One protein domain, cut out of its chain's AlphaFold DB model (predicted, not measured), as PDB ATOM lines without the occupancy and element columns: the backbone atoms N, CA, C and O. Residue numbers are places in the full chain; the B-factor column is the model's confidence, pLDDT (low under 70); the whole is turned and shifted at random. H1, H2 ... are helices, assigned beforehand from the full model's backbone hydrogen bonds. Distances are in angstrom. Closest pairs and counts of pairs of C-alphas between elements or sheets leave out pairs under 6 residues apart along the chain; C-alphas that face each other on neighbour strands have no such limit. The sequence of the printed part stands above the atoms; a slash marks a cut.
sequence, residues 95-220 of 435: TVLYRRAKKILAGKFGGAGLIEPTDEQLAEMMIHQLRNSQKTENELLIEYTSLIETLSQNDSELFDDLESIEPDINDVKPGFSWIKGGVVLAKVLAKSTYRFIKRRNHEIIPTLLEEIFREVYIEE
ATOM      1  N   THR A  95     110.421 186.038  32.134       87.75
ATOM      2  CA  THR A  95     111.051 186.553  30.913       87.75
ATOM      3  C   THR A  95     112.339 187.324  31.218       87.75
ATOM      4  O   THR A  95     113.347 187.123  30.537       87.75
ATOM      5  N   VAL A  96     112.325 188.194  32.233       88.06
ATOM      6  CA  VAL A  96     113.491 188.980  32.666       88.06
ATOM      7  C   VAL A  96     114.578 188.064  33.222       88.06
ATOM      8  O   VAL A  96     115.710 188.112  32.737       88.06
ATOM      9  N   LEU A  97     114.240 187.181  34.169       90.25
ATOM     10  CA  LEU A  97     115.196 186.249  34.777       90.25
ATOM     11  C   LEU A  97     115.857 185.354  33.729       90.25
ATOM     12  O   LEU A  97     117.083 185.268  33.683       90.25
ATOM     13  N   TYR A  98     115.063 184.741  32.850       92.31
ATOM     14  CA  TYR A  98     115.567 183.894  31.773       92.31
ATOM     15  C   TYR A  98     116.507 184.665  30.838       92.31
ATOM     16  O   TYR A  98     117.633 184.226  30.592       92.31
ATOM     17  N   ARG A  99     116.085 185.841  30.352       93.19
ATOM     18  CA  ARG A  99     116.877 186.659  29.420       93.19
ATOM     19  C   ARG A  99     118.210 187.078  30.038       93.19
ATOM     20  O   ARG A  99     119.251 186.950  29.391       93.19
ATOM     21  N   ARG A 100     118.195 187.566  31.283       94.00
ATOM     22  CA  ARG A 100     119.410 187.996  31.991       94.00
ATOM     23  C   ARG A 100     120.316 186.810  32.314       94.00
ATOM     24  O   ARG A 100     121.520 186.908  32.084       94.00
ATOM     25  N   ALA A 101     119.760 185.678  32.749       95.75
ATOM     26  CA  ALA A 101     120.536 184.468  33.009       95.75
ATOM     27  C   ALA A 101     121.247 183.976  31.742       95.75
ATOM     28  O   ALA A 101     122.460 183.768  31.759       95.75
ATOM     29  N   LYS A 102     120.525 183.873  30.620       94.94
ATOM     30  CA  LYS A 102     121.101 183.469  29.332       94.94
ATOM     31  C   LYS A 102     122.220 184.413  28.884       94.94
ATOM     32  O   LYS A 102     123.302 183.934  28.557       94.94
ATOM     33  N   LYS A 103     122.012 185.737  28.948       93.38
ATOM     34  CA  LYS A 103     123.037 186.740  28.591       93.38
ATOM     35  C   LYS A 103     124.302 186.598  29.447       93.38
ATOM     36  O   LYS A 103     125.410 186.680  28.923       93.38
ATOM     37  N   ILE A 104     124.152 186.354  30.751       94.81
ATOM     38  CA  ILE A 104     125.286 186.148  31.665       94.81
ATOM     39  C   ILE A 104     126.032 184.849  31.335       94.81
ATOM     40  O   ILE A 104     127.260 184.860  31.264       94.81
ATOM     41  N   LEU A 105     125.320 183.741  31.093       95.75
ATOM     42  CA  LEU A 105     125.947 182.479  30.681       95.75
ATOM     43  C   LEU A 105     126.670 182.625  29.338       95.75
ATOM     44  O   LEU A 105     127.811 182.183  29.221       95.75
ATOM     45  N   ALA A 106     126.063 183.296  28.359       93.56
ATOM     46  CA  ALA A 106     126.679 183.567  27.065       93.56
ATOM     47  C   ALA A 106     127.938 184.438  27.202       93.56
ATOM     48  O   ALA A 106     128.976 184.096  26.648       93.56
ATOM     49  N   GLY A 107     127.903 185.507  28.002       92.06
ATOM     50  CA  GLY A 107     129.086 186.337  28.250       92.06
ATOM     51  C   GLY A 107     130.211 185.588  28.972       92.06
ATOM     52  O   GLY A 107     131.388 185.841  28.724       92.06
ATOM     53  N   LYS A 108     129.860 184.643  29.851       92.50
ATOM     54  CA  LYS A 108     130.822 183.868  30.639       92.50
ATOM     55  C   LYS A 108     131.426 182.686  29.882       92.50
ATOM     56  O   LYS A 108     132.614 182.420  30.039       92.50
ATOM     57  N   PHE A 109     130.622 181.977  29.092       93.00
ATOM     58  CA  PHE A 109     131.001 180.708  28.461       93.00
ATOM     59  C   PHE A 109     131.014 180.755  26.929       93.00
ATOM     60  O   PHE A 109     131.662 179.911  26.321       93.00
ATOM     61  N   GLY A 110     130.358 181.727  26.293       82.19
ATOM     62  CA  GLY A 110     130.182 181.826  24.836       82.19
ATOM     63  C   GLY A 110     131.420 182.256  24.039       82.19
ATOM     64  O   GLY A 110     131.358 182.350  22.817       82.19
ATOM     65  N   GLY A 111     132.562 182.482  24.698       72.19
ATOM     66  CA  GLY A 111     133.816 182.870  24.046       72.19
ATOM     67  C   GLY A 111     133.805 184.296  23.470       72.19
ATOM     68  O   GLY A 111     132.802 184.998  23.494       72.19
ATOM     69  N   ALA A 112     134.946 184.751  22.944       65.25
ATOM     70  CA  ALA A 112     135.124 186.115  22.421       65.25
ATOM     71  C   ALA A 112     134.601 186.307  20.973       65.25
ATOM     72  O   ALA A 112     135.187 187.060  20.193       65.25
ATOM     73  N   GLY A 113     133.556 185.576  20.575       63.53
ATOM     74  CA  GLY A 113     132.977 185.643  19.229       63.53
ATOM     75  C   GLY A 113     132.104 186.886  19.008       63.53
ATOM     76  O   GLY A 113     131.506 187.407  19.942       63.53
ATOM     77  N   LEU A 114     132.006 187.357  17.756       59.03
ATOM     78  CA  LEU A 114     131.140 188.490  17.368       59.03
ATOM     79  C   LEU A 114     129.650 188.118  17.245       59.03
ATOM     80  O   LEU A 114     128.809 189.007  17.157       59.03
ATOM     81  N   ILE A 115     129.328 186.822  17.190       78.75
ATOM     82  CA  ILE A 115     127.966 186.298  17.038       78.75
ATOM     83  C   ILE A 115     127.608 185.560  18.327       78.75
ATOM     84  O   ILE A 115     128.375 184.710  18.774       78.75
ATOM     85  N   GLU A 116     126.456 185.892  18.910       81.31
ATOM     86  CA  GLU A 116     125.940 185.208  20.098       81.31
ATOM     87  C   GLU A 116     125.654 183.728  19.765       81.31
ATOM     88  O   GLU A 116     125.005 183.458  18.747       81.31
ATOM     89  N   PRO A 117     126.148 182.764  20.567       88.38
ATOM     90  CA  PRO A 117     125.949 181.345  20.292       88.38
ATOM     91  C   PRO A 117     124.468 180.954  20.383       88.38
ATOM     92  O   PRO A 117     123.703 181.517  21.171       88.38
ATOM     93  N   THR A 118     124.064 179.946  19.606       91.81
ATOM     94  CA  THR A 118     122.762 179.291  19.802       91.81
ATOM     95  C   THR A 118     122.705 178.602  21.170       91.81
ATOM     96  O   THR A 118     123.734 178.367  21.801       91.81
ATOM     97  N   ASP A 119     121.508 178.243  21.641       91.62
ATOM     98  CA  ASP A 119     121.359 177.547  22.929       91.62
ATOM     99  C   ASP A 119     122.090 176.199  22.965       91.62
ATOM    100  O   ASP A 119     122.723 175.868  23.963       91.62
ATOM    101  N   GLU A 120     122.062 175.460  21.855       91.19
ATOM    102  CA  GLU A 120     122.799 174.203  21.684       91.19
ATOM    103  C   GLU A 120     124.317 174.439  21.720       91.19
ATOM    104  O   GLU A 120     125.031 173.797  22.487       91.19
ATOM    105  N   GLN A 121     124.814 175.445  20.989       93.12
ATOM    106  CA  GLN A 121     126.234 175.812  21.012       93.12
ATOM    107  C   GLN A 121     126.682 176.244  22.412       93.12
ATOM    108  O   GLN A 121     127.738 175.828  22.888       93.12
ATOM    109  N   LEU A 122     125.882 177.059  23.103       94.94
ATOM    110  CA  LEU A 122     126.188 177.489  24.461       94.94
ATOM    111  C   LEU A 122     126.210 176.296  25.428       94.94
ATOM    112  O   LEU A 122     127.116 176.216  26.260       94.94
ATOM    113  N   ALA A 123     125.268 175.355  25.299       94.81
ATOM    114  CA  ALA A 123     125.259 174.123  26.082       94.81
ATOM    115  C   ALA A 123     126.545 173.314  25.866       94.81
ATOM    116  O   ALA A 123     127.202 172.952  26.843       94.81
ATOM    117  N   GLU A 124     126.951 173.087  24.614       94.31
ATOM    118  CA  GLU A 124     128.191 172.380  24.267       94.31
ATOM    119  C   GLU A 124     129.437 173.074  24.837       94.31
ATOM    120  O   GLU A 124     130.319 172.425  25.412       94.31
ATOM    121  N   MET A 125     129.504 174.405  24.742       95.00
ATOM    122  CA  MET A 125     130.611 175.198  25.282       95.00
ATOM    123  C   MET A 125     130.687 175.101  26.807       95.00
ATOM    124  O   MET A 125     131.775 174.898  27.353       95.00
ATOM    125  N   MET A 126     129.547 175.189  27.499       96.56
ATOM    126  CA  MET A 126     129.466 174.987  28.948       96.56
ATOM    127  C   MET A 126     129.895 173.568  29.328       96.56
ATOM    128  O   MET A 126     130.734 173.394  30.210       96.56
ATOM    129  N   ILE A 127     129.385 172.557  28.623       94.44
ATOM    130  CA  ILE A 127     129.758 171.145  28.771       94.44
ATOM    131  C   ILE A 127     131.270 170.953  28.650       94.44
ATOM    132  O   ILE A 127     131.858 170.214  29.444       94.44
ATOM    133  N   HIS A 128     131.899 171.584  27.660       94.25
ATOM    134  CA  HIS A 128     133.331 171.476  27.422       94.25
ATOM    135  C   HIS A 128     134.138 172.153  28.535       94.25
ATOM    136  O   HIS A 128     135.012 171.527  29.136       94.25
ATOM    137  N   GLN A 129     133.816 173.410  28.851       94.94
ATOM    138  CA  GLN A 129     134.560 174.212  29.827       94.94
ATOM    139  C   GLN A 129     134.393 173.708  31.266       94.94
ATOM    140  O   GLN A 129     135.325 173.785  32.065       94.94
ATOM    141  N   LEU A 130     133.226 173.159  31.607       96.00
ATOM    142  CA  LEU A 130     132.907 172.697  32.959       96.00
ATOM    143  C   LEU A 130     133.252 171.224  33.199       96.00
ATOM    144  O   LEU A 130     133.129 170.766  34.334       96.00
ATOM    145  N   ARG A 131     133.717 170.484  32.181       89.62
ATOM    146  CA  ARG A 131     133.923 169.023  32.236       89.62
ATOM    147  C   ARG A 131     134.738 168.544  33.440       89.62
ATOM    148  O   ARG A 131     134.429 167.492  33.986       89.62
ATOM    149  N   ASN A 132     135.758 169.305  33.836       92.69
ATOM    150  CA  ASN A 132     136.661 168.963  34.940       92.69
ATOM    151  C   ASN A 132     136.453 169.846  36.179       92.69
ATOM    152  O   ASN A 132     137.258 169.813  37.110       92.69
ATOM    153  N   SER A 133     135.411 170.677  36.183       95.75
ATOM    154  CA  SER A 133     135.116 171.546  37.315       95.75
ATOM    155  C   SER A 133     134.685 170.713  38.520       95.75
ATOM    156  O   SER A 133     133.841 169.827  38.415       95.75
ATOM    157  N   GLN A 134     135.241 171.034  39.686       95.69
ATOM    158  CA  GLN A 134     134.836 170.462  40.972       95.69
ATOM    159  C   GLN A 134     134.072 171.468  41.839       95.69
ATOM    160  O   GLN A 134     133.812 171.188  43.006       95.69
ATOM    161  N   LYS A 135     133.704 172.626  41.269       96.62
ATOM    162  CA  LYS A 135     132.988 173.675  41.997       96.62
ATOM    163  C   LYS A 135     131.678 173.140  42.569       96.62
ATOM    164  O   LYS A 135     130.895 172.476  41.885       96.62
ATOM    165  N   THR A 136     131.446 173.476  43.824       97.25
ATOM    166  CA  THR A 136     130.192 173.256  44.533       97.25
ATOM    167  C   THR A 136     129.158 174.311  44.141       97.25
ATOM    168  O   THR A 136     129.497 175.396  43.664       97.25
ATOM    169  N   GLU A 137     127.879 174.014  44.373       95.06
ATOM    170  CA  GLU A 137     126.791 174.976  44.156       95.06
ATOM    171  C   GLU A 137     126.998 176.273  44.960       95.06
ATOM    172  O   GLU A 137     126.797 177.364  44.434       95.06
ATOM    173  N   ASN A 138     127.490 176.172  46.202       95.44
ATOM    174  CA  ASN A 138     127.753 177.332  47.059       95.44
ATOM    175  C   ASN A 138     128.878 178.227  46.521       95.44
ATOM    176  O   ASN A 138     128.762 179.450  46.569       95.44
ATOM    177  N   GLU A 139     129.956 177.642  45.992       97.19
ATOM    178  CA  GLU A 139     131.034 178.419  45.366       97.19
ATOM    179  C   GLU A 139     130.529 179.163  44.126       97.19
ATOM    180  O   GLU A 139     130.843 180.339  43.942       97.19
ATOM    181  N   LEU A 140     129.693 178.510  43.311       97.62
ATOM    182  CA  LEU A 140     129.058 179.143  42.156       97.62
ATOM    183  C   LEU A 140     128.100 180.259  42.574       97.62
ATOM    184  O   LEU A 140     128.061 181.295  41.917       97.62
ATOM    185  N   LEU A 141     127.349 180.077  43.661       95.69
ATOM    186  CA  LEU A 141     126.447 181.102  44.184       95.69
ATOM    187  C   LEU A 141     127.213 182.363  44.593       95.69
ATOM    188  O   LEU A 141     126.812 183.461  44.211       95.69
ATOM    189  N   ILE A 142     128.327 182.215  45.316       93.75
ATOM    190  CA  ILE A 142     129.189 183.342  45.703       93.75
ATOM    191  C   ILE A 142     129.737 184.041  44.454       93.75
ATOM    192  O   ILE A 142     129.680 185.267  44.346       93.75
ATOM    193  N   GLU A 143     130.223 183.261  43.487       95.25
ATOM    194  CA  GLU A 143     130.784 183.771  42.236       95.25
ATOM    195  C   GLU A 143     129.755 184.553  41.408       95.25
ATOM    196  O   GLU A 143     130.041 185.662  40.956       95.25
ATOM    197  N   TYR A 144     128.552 184.007  41.215       96.12
ATOM    198  CA  TYR A 144     127.496 184.684  40.464       96.12
ATOM    199  C   TYR A 144     126.924 185.883  41.201       96.12
ATOM    200  O   TYR A 144     126.597 186.866  40.544       96.12
ATOM    201  N   THR A 145     126.853 185.836  42.534       93.00
ATOM    202  CA  THR A 145     126.479 187.006  43.336       93.00
ATOM    203  C   THR A 145     127.449 188.145  43.038       93.00
ATOM    204  O   THR A 145     127.035 189.148  42.473       93.00
ATOM    205  N   SER A 146     128.754 187.953  43.258       92.19
ATOM    206  CA  SER A 146     129.764 188.992  42.996       92.19
ATOM    207  C   SER A 146     129.781 189.484  41.536       92.19
ATOM    208  O   SER A 146     129.969 190.677  41.275       92.19
ATOM    209  N   LEU A 147     129.545 188.587  40.571       93.44
ATOM    210  CA  LEU A 147     129.432 188.960  39.161       93.44
ATOM    211  C   LEU A 147     128.222 189.867  38.904       93.44
ATOM    212  O   LEU A 147     128.378 190.911  38.278       93.44
ATOM    213  N   ILE A 148     127.033 189.485  39.376       92.00
ATOM    214  CA  ILE A 148     125.806 190.277  39.208       92.00
ATOM    215  C   ILE A 148     125.962 191.631  39.885       92.00
ATOM    216  O   ILE A 148     125.636 192.644  39.282       92.00
ATOM    217  N   GLU A 149     126.524 191.656  41.090       89.44
ATOM    218  CA  GLU A 149     126.828 192.887  41.812       89.44
ATOM    219  C   GLU A 149     127.674 193.853  40.961       89.44
ATOM    220  O   GLU A 149     127.338 195.028  40.800       89.44
ATOM    221  N   THR A 150     128.740 193.340  40.342       90.94
ATOM    222  CA  THR A 150     129.622 194.127  39.466       90.94
ATOM    223  C   THR A 150     128.913 194.575  38.184       90.94
ATOM    224  O   THR A 150     129.103 195.705  37.729       90.94
ATOM    225  N   LEU A 151     128.100 193.706  37.579       90.94
ATOM    226  CA  LEU A 151     127.357 194.026  36.360       90.94
ATOM    227  C   LEU A 151     126.298 195.101  36.617       90.94
ATOM    228  O   LEU A 151     126.231 196.061  35.858       90.94
ATOM    229  N   SER A 152     125.535 195.000  37.705       87.31
ATOM    230  CA  SER A 152     124.472 195.954  38.052       87.31
ATOM    231  C   SER A 152     124.996 197.362  38.346       87.31
ATOM    232  O   SER A 152     124.272 198.332  38.164       87.31
ATOM    233  N   GLN A 153     126.258 197.508  38.761       87.81
ATOM    234  CA  GLN A 153     126.890 198.828  38.908       87.81
ATOM    235  C   GLN A 153     127.179 199.511  37.561       87.81
ATOM    236  O   GLN A 153     127.335 200.729  37.518       87.81
ATOM    237  N   ASN A 154     127.274 198.740  36.474       88.19
ATOM    238  CA  ASN A 154     127.694 199.216  35.153       88.19
ATOM    239  C   ASN A 154     126.597 199.101  34.074       88.19
ATOM    240  O   ASN A 154     126.723 199.706  33.012       88.19
ATOM    241  N   ASP A 155     125.540 198.331  34.330       88.00
ATOM    242  CA  ASP A 155     124.387 198.115  33.454       88.00
ATOM    243  C   ASP A 155     123.124 198.570  34.203       88.00
ATOM    244  O   ASP A 155     122.547 197.821  34.992       88.00
ATOM    245  N   SER A 156     122.714 199.826  33.978       86.88
ATOM    246  CA  SER A 156     121.524 200.400  34.626       86.88
ATOM    247  C   SER A 156     120.246 199.655  34.246       86.88
ATOM    248  O   SER A 156     119.342 199.546  35.059       86.88
ATOM    249  N   GLU A 157     120.182 199.087  33.039       87.88
ATOM    250  CA  GLU A 157     119.029 198.308  32.587       87.88
ATOM    251  C   GLU A 157     118.926 196.980  33.352       87.88
ATOM    252  O   GLU A 157     117.834 196.560  33.720       87.88
ATOM    253  N   LEU A 158     120.061 196.322  33.626       85.75
ATOM    254  CA  LEU A 158     120.097 195.159  34.517       85.75
ATOM    255  C   LEU A 158     119.673 195.542  35.938       85.75
ATOM    256  O   LEU A 158     118.914 194.798  36.551       85.75
ATOM    257  N   PHE A 159     120.162 196.665  36.464       85.88
ATOM    258  CA  PHE A 159     119.779 197.135  37.794       85.88
ATOM    259  C   PHE A 159     118.261 197.347  37.895       85.88
ATOM    260  O   PHE A 159     117.632 196.754  38.772       85.88
ATOM    261  N   ASP A 160     117.681 198.103  36.959       85.75
ATOM    262  CA  ASP A 160     116.246 198.404  36.911       85.75
ATOM    263  C   ASP A 160     115.409 197.122  36.770       85.75
ATOM    264  O   ASP A 160     114.430 196.915  37.494       85.75
ATOM    265  N   ASP A 161     115.828 196.211  35.880       85.62
ATOM    266  CA  ASP A 161     115.190 194.905  35.706       85.62
ATOM    267  C   ASP A 161     115.161 194.128  37.025       85.62
ATOM    268  O   ASP A 161     114.123 193.576  37.380       85.62
ATOM    269  N   LEU A 162     116.275 194.080  37.764       82.88
ATOM    270  CA  LEU A 162     116.365 193.341  39.023       82.88
ATOM    271  C   LEU A 162     115.599 194.019  40.163       82.88
ATOM    272  O   LEU A 162     115.048 193.314  41.010       82.88
ATOM    273  N   GLU A 163     115.571 195.352  40.211       81.50
ATOM    274  CA  GLU A 163     114.830 196.121  41.220       81.50
ATOM    275  C   GLU A 163     113.317 195.950  41.054       81.50
ATOM    276  O   GLU A 163     112.598 195.832  42.043       81.50
ATOM    277  N   SER A 164     112.844 195.822  39.810       76.00
ATOM    278  CA  SER A 164     111.431 195.576  39.496       76.00
ATOM    279  C   SER A 164     110.918 194.186  39.908       76.00
ATOM    280  O   SER A 164     109.713 193.922  39.864       76.00
ATOM    281  N   ILE A 165     111.815 193.277  40.304       72.44
ATOM    282  CA  ILE A 165     111.464 191.934  40.761       72.44
ATOM    283  C   ILE A 165     111.018 192.017  42.225       72.44
ATOM    284  O   ILE A 165     111.836 192.003  43.148       72.44
ATOM    285  N   GLU A 166     109.702 192.044  42.432       62.28
ATOM    286  CA  GLU A 166     109.048 191.845  43.730       62.28
ATOM    287  C   GLU A 166     108.541 190.398  43.847       62.28
ATOM    288  O   GLU A 166     107.434 190.094  43.399       62.28
ATOM    289  N   PRO A 167     109.320 189.459  44.407       57.28
ATOM    290  CA  PRO A 167     108.823 188.116  44.627       57.28
ATOM    291  C   PRO A 167     108.182 188.005  46.022       57.28
ATOM    292  O   PRO A 167     108.660 188.600  46.995       57.28
ATOM    293  N   ASP A 168     107.128 187.196  46.120       50.00
ATOM    294  CA  ASP A 168     106.483 186.786  47.373       50.00
ATOM    295  C   ASP A 168     107.315 185.657  48.019       50.00
ATOM    296  O   ASP A 168     106.962 184.487  47.953       50.00
ATOM    297  N   ILE A 169     108.521 185.979  48.512       50.94
ATOM    298  CA  ILE A 169     109.469 185.001  49.087       50.94
ATOM    299  C   ILE A 169     109.739 185.351  50.552       50.94
ATOM    300  O   ILE A 169     110.284 186.418  50.854       50.94
ATOM    301  N   ASN A 170     109.417 184.420  51.454       41.47
ATOM    302  CA  ASN A 170     109.593 184.564  52.905       41.47
ATOM    303  C   ASN A 170     111.010 184.228  53.425       41.47
ATOM    304  O   ASN A 170     111.289 184.469  54.595       41.47
ATOM    305  N   ASP A 171     111.934 183.751  52.582       41.72
ATOM    306  CA  ASP A 171     113.250 183.240  53.014       41.72
ATOM    307  C   ASP A 171     114.457 184.060  52.515       41.72
ATOM    308  O   ASP A 171     115.335 183.580  51.788       41.72
ATOM    309  N   VAL A 172     114.568 185.316  52.960       42.09
ATOM    310  CA  VAL A 172     115.849 186.048  52.905       42.09
ATOM    311  C   VAL A 172     116.511 185.983  54.281       42.09
ATOM    312  O   VAL A 172     116.055 186.615  55.233       42.09
ATOM    313  N   LYS A 173     117.607 185.216  54.397       36.97
ATOM    314  CA  LYS A 173     118.421 185.160  55.624       36.97
ATOM    315  C   LYS A 173     118.905 186.572  56.018       36.97
ATOM    316  O   LYS A 173     119.312 187.329  55.132       36.97
ATOM    317  N   PRO A 174     118.941 186.928  57.319       34.09
ATOM    318  CA  PRO A 174     119.405 188.243  57.755       34.09
ATOM    319  C   PRO A 174     120.872 188.471  57.357       34.09
ATOM    320  O   PRO A 174     121.731 187.660  57.701       34.09
ATOM    321  N   GLY A 175     121.160 189.569  56.647       41.03
ATOM    322  CA  GLY A 175     122.526 190.002  56.305       41.03
ATOM    323  C   GLY A 175     122.790 190.290  54.823       41.03
ATOM    324  O   GLY A 175     123.795 190.923  54.514       41.03
ATOM    325  N   PHE A 176     121.894 189.894  53.912       43.75
ATOM    326  CA  PHE A 176     121.972 190.250  52.490       43.75
ATOM    327  C   PHE A 176     121.049 191.432  52.190       43.75
ATOM    328  O   PHE A 176     119.829 191.307  52.225       43.75
ATOM    329  N   SER A 177     121.630 192.586  51.883       53.00
ATOM    330  CA  SER A 177     120.897 193.768  51.436       53.00
ATOM    331  C   SER A 177     121.528 194.273  50.152       53.00
ATOM    332  O   SER A 177     122.520 194.986  50.275       53.00
ATOM    333  N   TRP A 178     120.961 193.922  48.982       56.47
ATOM    334  CA  TRP A 178     120.789 194.847  47.840       56.47
ATOM    335  C   TRP A 178     120.184 194.212  46.562       56.47
ATOM    336  O   TRP A 178     120.870 193.838  45.625       56.47
ATOM    337  N   ILE A 179     118.849 194.218  46.490       66.19
ATOM    338  CA  ILE A 179     117.984 193.753  45.385       66.19
ATOM    339  C   ILE A 179     117.716 192.242  45.386       66.19
ATOM    340  O   ILE A 179     118.518 191.412  44.957       66.19
ATOM    341  N   LYS A 180     116.503 191.886  45.830       74.44
ATOM    342  CA  LYS A 180     115.989 190.507  45.894       74.44
ATOM    343  C   LYS A 180     116.080 189.783  44.543       74.44
ATOM    344  O   LYS A 180     116.450 188.612  44.512       74.44
ATOM    345  N   GLY A 181     115.820 190.487  43.436       80.75
ATOM    346  CA  GLY A 181     115.955 189.951  42.078       80.75
ATOM    347  C   GLY A 181     117.364 189.454  41.746       80.75
ATOM    348  O   GLY A 181     117.511 188.391  41.144       80.75
ATOM    349  N   GLY A 182     118.408 190.161  42.194       88.56
ATOM    350  CA  GLY A 182     119.801 189.761  41.975       88.56
ATOM    351  C   GLY A 182     120.150 188.443  42.668       88.56
ATOM    352  O   GLY A 182     120.814 187.590  42.083       88.56
ATOM    353  N   VAL A 183     119.625 188.230  43.879       87.06
ATOM    354  CA  VAL A 183     119.809 186.975  44.629       87.06
ATOM    355  C   VAL A 183     119.134 185.801  43.918       87.06
ATOM    356  O   VAL A 183     119.748 184.744  43.770       87.06
ATOM    357  N   VAL A 184     117.892 185.973  43.451       88.44
ATOM    358  CA  VAL A 184     117.173 184.931  42.694       88.44
ATOM    359  C   VAL A 184     117.937 184.577  41.417       88.44
ATOM    360  O   VAL A 184     118.193 183.401  41.158       88.44
ATOM    361  N   LEU A 185     118.380 185.583  40.656       93.31
ATOM    362  CA  LEU A 185     119.161 185.372  39.438       93.31
ATOM    363  C   LEU A 185     120.480 184.627  39.714       93.31
ATOM    364  O   LEU A 185     120.830 183.705  38.974       93.31
ATOM    365  N   ALA A 186     121.186 184.974  40.797       94.25
ATOM    366  CA  ALA A 186     122.419 184.299  41.202       94.25
ATOM    367  C   ALA A 186     122.188 182.811  41.506       94.25
ATOM    368  O   ALA A 186     122.959 181.964  41.050       94.25
ATOM    369  N   LYS A 187     121.112 182.482  42.235       93.81
ATOM    370  CA  LYS A 187     120.739 181.093  42.540       93.81
ATOM    371  C   LYS A 187     120.418 180.299  41.278       93.81
ATOM    372  O   LYS A 187     120.959 179.208  41.108       93.81
ATOM    373  N   VAL A 188     119.606 180.857  40.377       95.44
ATOM    374  CA  VAL A 188     119.261 180.223  39.091       95.44
ATOM    375  C   VAL A 188     120.526 179.905  38.291       95.44
ATOM    376  O   VAL A 188     120.700 178.776  37.829       95.44
ATOM    377  N   LEU A 189     121.446 180.868  38.169       98.00
ATOM    378  CA  LEU A 189     122.716 180.685  37.459       98.00
ATOM    379  C   LEU A 189     123.614 179.638  38.123       98.00
ATOM    380  O   LEU A 189     124.191 178.796  37.426       98.00
ATOM    381  N   ALA A 190     123.726 179.671  39.452       97.75
ATOM    382  CA  ALA A 190     124.538 178.735  40.219       97.75
ATOM    383  C   ALA A 190     124.027 177.299  40.072       97.75
ATOM    384  O   ALA A 190     124.794 176.428  39.658       97.75
ATOM    385  N   LYS A 191     122.731 177.070  40.314       96.56
ATOM    386  CA  LYS A 191     122.082 175.757  40.184       96.56
ATOM    387  C   LYS A 191     122.153 175.220  38.762       96.56
ATOM    388  O   LYS A 191     122.551 174.074  38.557       96.56
ATOM    389  N   SER A 192     121.881 176.066  37.769       97.62
ATOM    390  CA  SER A 192     121.975 175.675  36.358       97.62
ATOM    391  C   SER A 192     123.402 175.273  35.993       97.62
ATOM    392  O   SER A 192     123.629 174.179  35.484       97.62
ATOM    393  N   THR A 193     124.398 176.100  36.330       98.25
ATOM    394  CA  THR A 193     125.817 175.792  36.068       98.25
ATOM    395  C   THR A 193     126.252 174.516  36.785       98.25
ATOM    396  O   THR A 193     126.967 173.692  36.215       98.25
ATOM    397  N   TYR A 194     125.793 174.315  38.020       97.50
ATOM    398  CA  TYR A 194     126.074 173.107  38.781       97.50
ATOM    399  C   TYR A 194     125.481 171.857  38.116       97.50
ATOM    400  O   TYR A 194     126.154 170.828  38.039       97.50
ATOM    401  N   ARG A 195     124.280 171.945  37.530       95.94
ATOM    402  CA  ARG A 195     123.708 170.856  36.722       95.94
ATOM    403  C   ARG A 195     124.558 170.529  35.497       95.94
ATOM    404  O   ARG A 195     124.744 169.349  35.217       95.94
ATOM    405  N   PHE A 196     125.147 171.517  34.822       96.75
ATOM    406  CA  PHE A 196     126.107 171.258  33.737       96.75
ATOM    407  C   PHE A 196     127.377 170.548  34.234       96.75
ATOM    408  O   PHE A 196     127.829 169.593  33.604       96.75
ATOM    409  N   ILE A 197     127.919 170.947  35.392       96.31
ATOM    410  CA  ILE A 197     129.065 170.262  36.023       96.31
ATOM    411  C   ILE A 197     128.725 168.797  36.324       96.31
ATOM    412  O   ILE A 197     129.542 167.906  36.101       96.31
ATOM    413  N   LYS A 198     127.513 168.539  36.827       93.56
ATOM    414  CA  LYS A 198     127.051 167.202  37.219       93.56
ATOM    415  C   LYS A 198     126.443 166.378  36.086       93.56
ATOM    416  O   LYS A 198     125.999 165.269  36.366       93.56
ATOM    417  N   ARG A 199     126.427 166.879  34.843       92.50
ATOM    418  CA  ARG A 199     125.775 166.216  33.695       92.50
ATOM    419  C   ARG A 199     124.295 165.913  33.956       92.50
ATOM    420  O   ARG A 199     123.798 164.840  33.650       92.50
ATOM    421  N   ARG A 200     123.600 166.870  34.571       94.00
ATOM    422  CA  ARG A 200     122.168 166.823  34.915       94.00
ATOM    423  C   ARG A 200     121.357 167.943  34.250       94.00
ATOM    424  O   ARG A 200     120.211 168.185  34.612       94.00
ATOM    425  N   ASN A 201     121.954 168.701  33.330       95.12
ATOM    426  CA  ASN A 201     121.285 169.782  32.595       95.12
ATOM    427  C   ASN A 201     120.323 169.220  31.539       95.12
ATOM    428  O   ASN A 201     120.576 168.145  31.024       95.12
ATOM    429  N   HIS A 202     119.281 169.951  31.171       94.81
ATOM    430  CA  HIS A 202     118.302 169.631  30.126       94.81
ATOM    431  C   HIS A 202     118.413 170.610  28.943       94.81
ATOM    432  O   HIS A 202     117.418 171.183  28.535       94.81
ATOM    433  N   GLU A 203     119.620 170.876  28.430       93.69
ATOM    434  CA  GLU A 203     119.911 172.041  27.557       93.69
ATOM    435  C   GLU A 203     119.745 173.401  28.265       93.69
ATOM    436  O   GLU A 203     119.382 173.461  29.439       93.69
ATOM    437  N   ILE A 204     120.063 174.516  27.598       95.31
ATOM    438  CA  ILE A 204     120.038 175.852  28.229       95.31
ATOM    439  C   ILE A 204     118.625 176.247  28.668       95.31
ATOM    440  O   ILE A 204     118.423 176.576  29.838       95.31
ATOM    441  N   ILE A 205     117.651 176.214  27.750       94.44
ATOM    442  CA  ILE A 205     116.306 176.745  28.016       94.44
ATOM    443  C   ILE A 205     115.586 175.933  29.101       94.44
ATOM    444  O   ILE A 205     115.213 176.535  30.111       94.44
ATOM    445  N   PRO A 206     115.418 174.601  28.975       95.19
ATOM    446  CA  PRO A 206     114.716 173.833  29.998       95.19
ATOM    447  C   PRO A 206     115.420 173.883  31.359       95.19
ATOM    448  O   PRO A 206     114.742 174.079  32.362       95.19
ATOM    449  N   THR A 207     116.762 173.826  31.415       96.56
ATOM    450  CA  THR A 207     117.493 173.935  32.696       96.56
ATOM    451  C   THR A 207     117.214 175.265  33.392       96.56
ATOM    452  O   THR A 207     116.876 175.276  34.571       96.56
ATOM    453  N   LEU A 208     117.330 176.391  32.675       96.06
ATOM    454  CA  LEU A 208     117.085 177.710  33.261       96.06
ATOM    455  C   LEU A 208     115.642 177.848  33.747       96.06
ATOM    456  O   LEU A 208     115.415 178.343  34.848       96.06
ATOM    457  N   LEU A 209     114.673 177.404  32.944       93.88
ATOM    458  CA  LEU A 209     113.259 177.474  33.308       93.88
ATOM    459  C   LEU A 209     112.932 176.588  34.511       93.88
ATOM    460  O   LEU A 209     112.210 177.032  35.394       93.88
ATOM    461  N   GLU A 210     113.488 175.378  34.593       93.31
ATOM    462  CA  GLU A 210     113.315 174.487  35.746       93.31
ATOM    463  C   GLU A 210     113.837 175.118  37.039       93.31
ATOM    464  O   GLU A 210     113.146 175.076  38.058       93.31
ATOM    465  N   GLU A 211     115.013 175.751  37.005       93.25
ATOM    466  CA  GLU A 211     115.545 176.434  38.188       93.25
ATOM    467  C   GLU A 211     114.770 177.719  38.518       93.25
ATOM    468  O   GLU A 211     114.531 177.992  39.691       93.25
ATOM    469  N   ILE A 212     114.298 178.480  37.522       90.75
ATOM    470  CA  ILE A 212     113.404 179.630  37.755       90.75
ATOM    471  C   ILE A 212     112.099 179.166  38.400       90.75
ATOM    472  O   ILE A 212     111.648 179.753  39.382       90.75
ATOM    473  N   PHE A 213     111.493 178.097  37.885       87.44
ATOM    474  CA  PHE A 213     110.283 177.526  38.457       87.44
ATOM    475  C   PHE A 213     110.488 177.105  39.901       87.44
ATOM    476  O   PHE A 213     109.660 177.441  40.741       87.44
ATOM    477  N   ARG A 214     111.605 176.451  40.208       86.00
ATOM    478  CA  ARG A 214     111.934 176.039  41.572       86.00
ATOM    479  C   ARG A 214     112.142 177.215  42.522       86.00
ATOM    480  O   ARG A 214     111.708 177.147  43.660       86.00
ATOM    481  N   GLU A 215     112.793 178.281  42.066       84.56
ATOM    482  CA  GLU A 215     113.079 179.444  42.915       84.56
ATOM    483  C   GLU A 215     111.888 180.391  43.092       84.56
ATOM    484  O   GLU A 215     111.856 181.137  44.066       84.56
ATOM    485  N   VAL A 216     110.940 180.407  42.148       80.81
ATOM    486  CA  VAL A 216     109.921 181.471  42.074       80.81
ATOM    487  C   VAL A 216     108.484 180.952  42.133       80.81
ATOM    488  O   VAL A 216     107.609 181.655  42.627       80.81
ATOM    489  N   TYR A 217     108.204 179.752  41.619       74.81
ATOM    490  CA  TYR A 217     106.825 179.295  41.384       74.81
ATOM    491  C   TYR A 217     106.477 177.964  42.054       74.81
ATOM    492  O   TYR A 217     105.294 177.636  42.181       74.81
ATOM    493  N   ILE A 218     107.477 177.175  42.442       67.62
ATOM    494  CA  ILE A 218     107.309 175.823  42.970       67.62
ATOM    495  C   ILE A 218     107.911 175.753  44.370       67.62
ATOM    496  O   ILE A 218     109.023 175.276  44.571       67.62
ATOM    497  N   GLU A 219     107.118 176.165  45.353       60.72
ATOM    498  CA  GLU A 219     107.312 175.775  46.749       60.72
ATOM    499  C   GLU A 219     106.722 174.378  46.949       60.72
ATOM    500  O   GLU A 219     105.520 174.276  47.165       60.72
ATOM    501  N   GLU A 220     107.512 173.308  46.784       61.12
ATOM    502  CA  GLU A 220     107.168 171.889  47.070       61.12
ATOM    503  C   GLU A 220     105.912 171.305  46.359       61.12
ATOM    504  O   GLU A 220     105.761 170.090  46.247       61.12
TER     505      GLU A 220
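AT A GLANCE: This is residues 95 to 220 of the 435 residues of an uncharacterized protein of Vibrio splendidus ZS-139 (UniProt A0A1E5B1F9). One long helix, H5, runs through the middle of a cluster of crossed helices: H3 and H6 pack on opposite sides of it and H1 on a third. H2 packs across the end of H5 at residues 196 to 197, and the short H4 packs near its other end, at residues 180 to 182. The printed part has 126 residues with six named helices, H1 to H6 in order along the chain, and no named strand; its class is all helix. It is compact, with a radius of gyration of the C-alphas of 14.2 A, and rounded, with spans of 37 by 34 by 24 A.

IN THESE COORDINATES: H5, residues 180 to 197, is the longest helix, 26.0 A from C-alpha 180 at (115.989, 190.507, 45.894) to C-alpha 197 at (129.065, 170.262, 36.023). H3, residues 137 to 152, measures 22.0 A, and H1, residues 95 to 109, 20.9 A, beginning with C-alpha 95 at (111.051, 186.553, 30.913). H6, residues 204 to 216, measures 18.0 A, and H2, residues 119 to 130, 16.0 A. H4, residues 156 to 163, is the shortest at 10.3 A.

HOW THE PARTS SIT: H5 is the hub, touching the five other helices. It touches H3 with 22 pairs of C-alphas within 8 A, the closest those of Leu 140 and Ala 190 at 4.9 A; they run opposite ways at a steep tilt of 47 degrees. H6 touches H5 at a steep tilt of 46 degrees, opposite ways, the closest C-alphas being those of Val 188 and Glu 211, 5.4 A apart. H1 touches residues 185 to 189 of H5, the closest C-alphas being those of Leu 97 and Leu 185, 6.2 A apart, at a steep tilt of 50 degrees, the same way. H2 touches H5 with residues 126 to 130 alone, the closest C-alphas being those of Leu 130 and Ile 197 at 5.5 A; at 72 degrees they are only just about perpendicular. H4 touches H5 about perpendicular, at 83 degrees, with the C-alphas of Leu 162 and Gly 181 closest at 4.6 A. H3 and H4 only just touch, and only at the corner, with 3 pairs within 8 A. H3 and H6 are apart. Every O i to N i+4 pair is within hydrogen-bond range in H1, H2, H3, H4, H5 and H6.

THE WHOLE: The two C-alphas farthest apart are those of Leu 114 and Pro 174, at 42.1 A. The printed part has no cut. The link from H4 to H5, residues 164 to 179, is long. Mean pLDDT of the printed part is 85.1; residues 112 to 114, 166 to 179 and 218 to 220 are under 70.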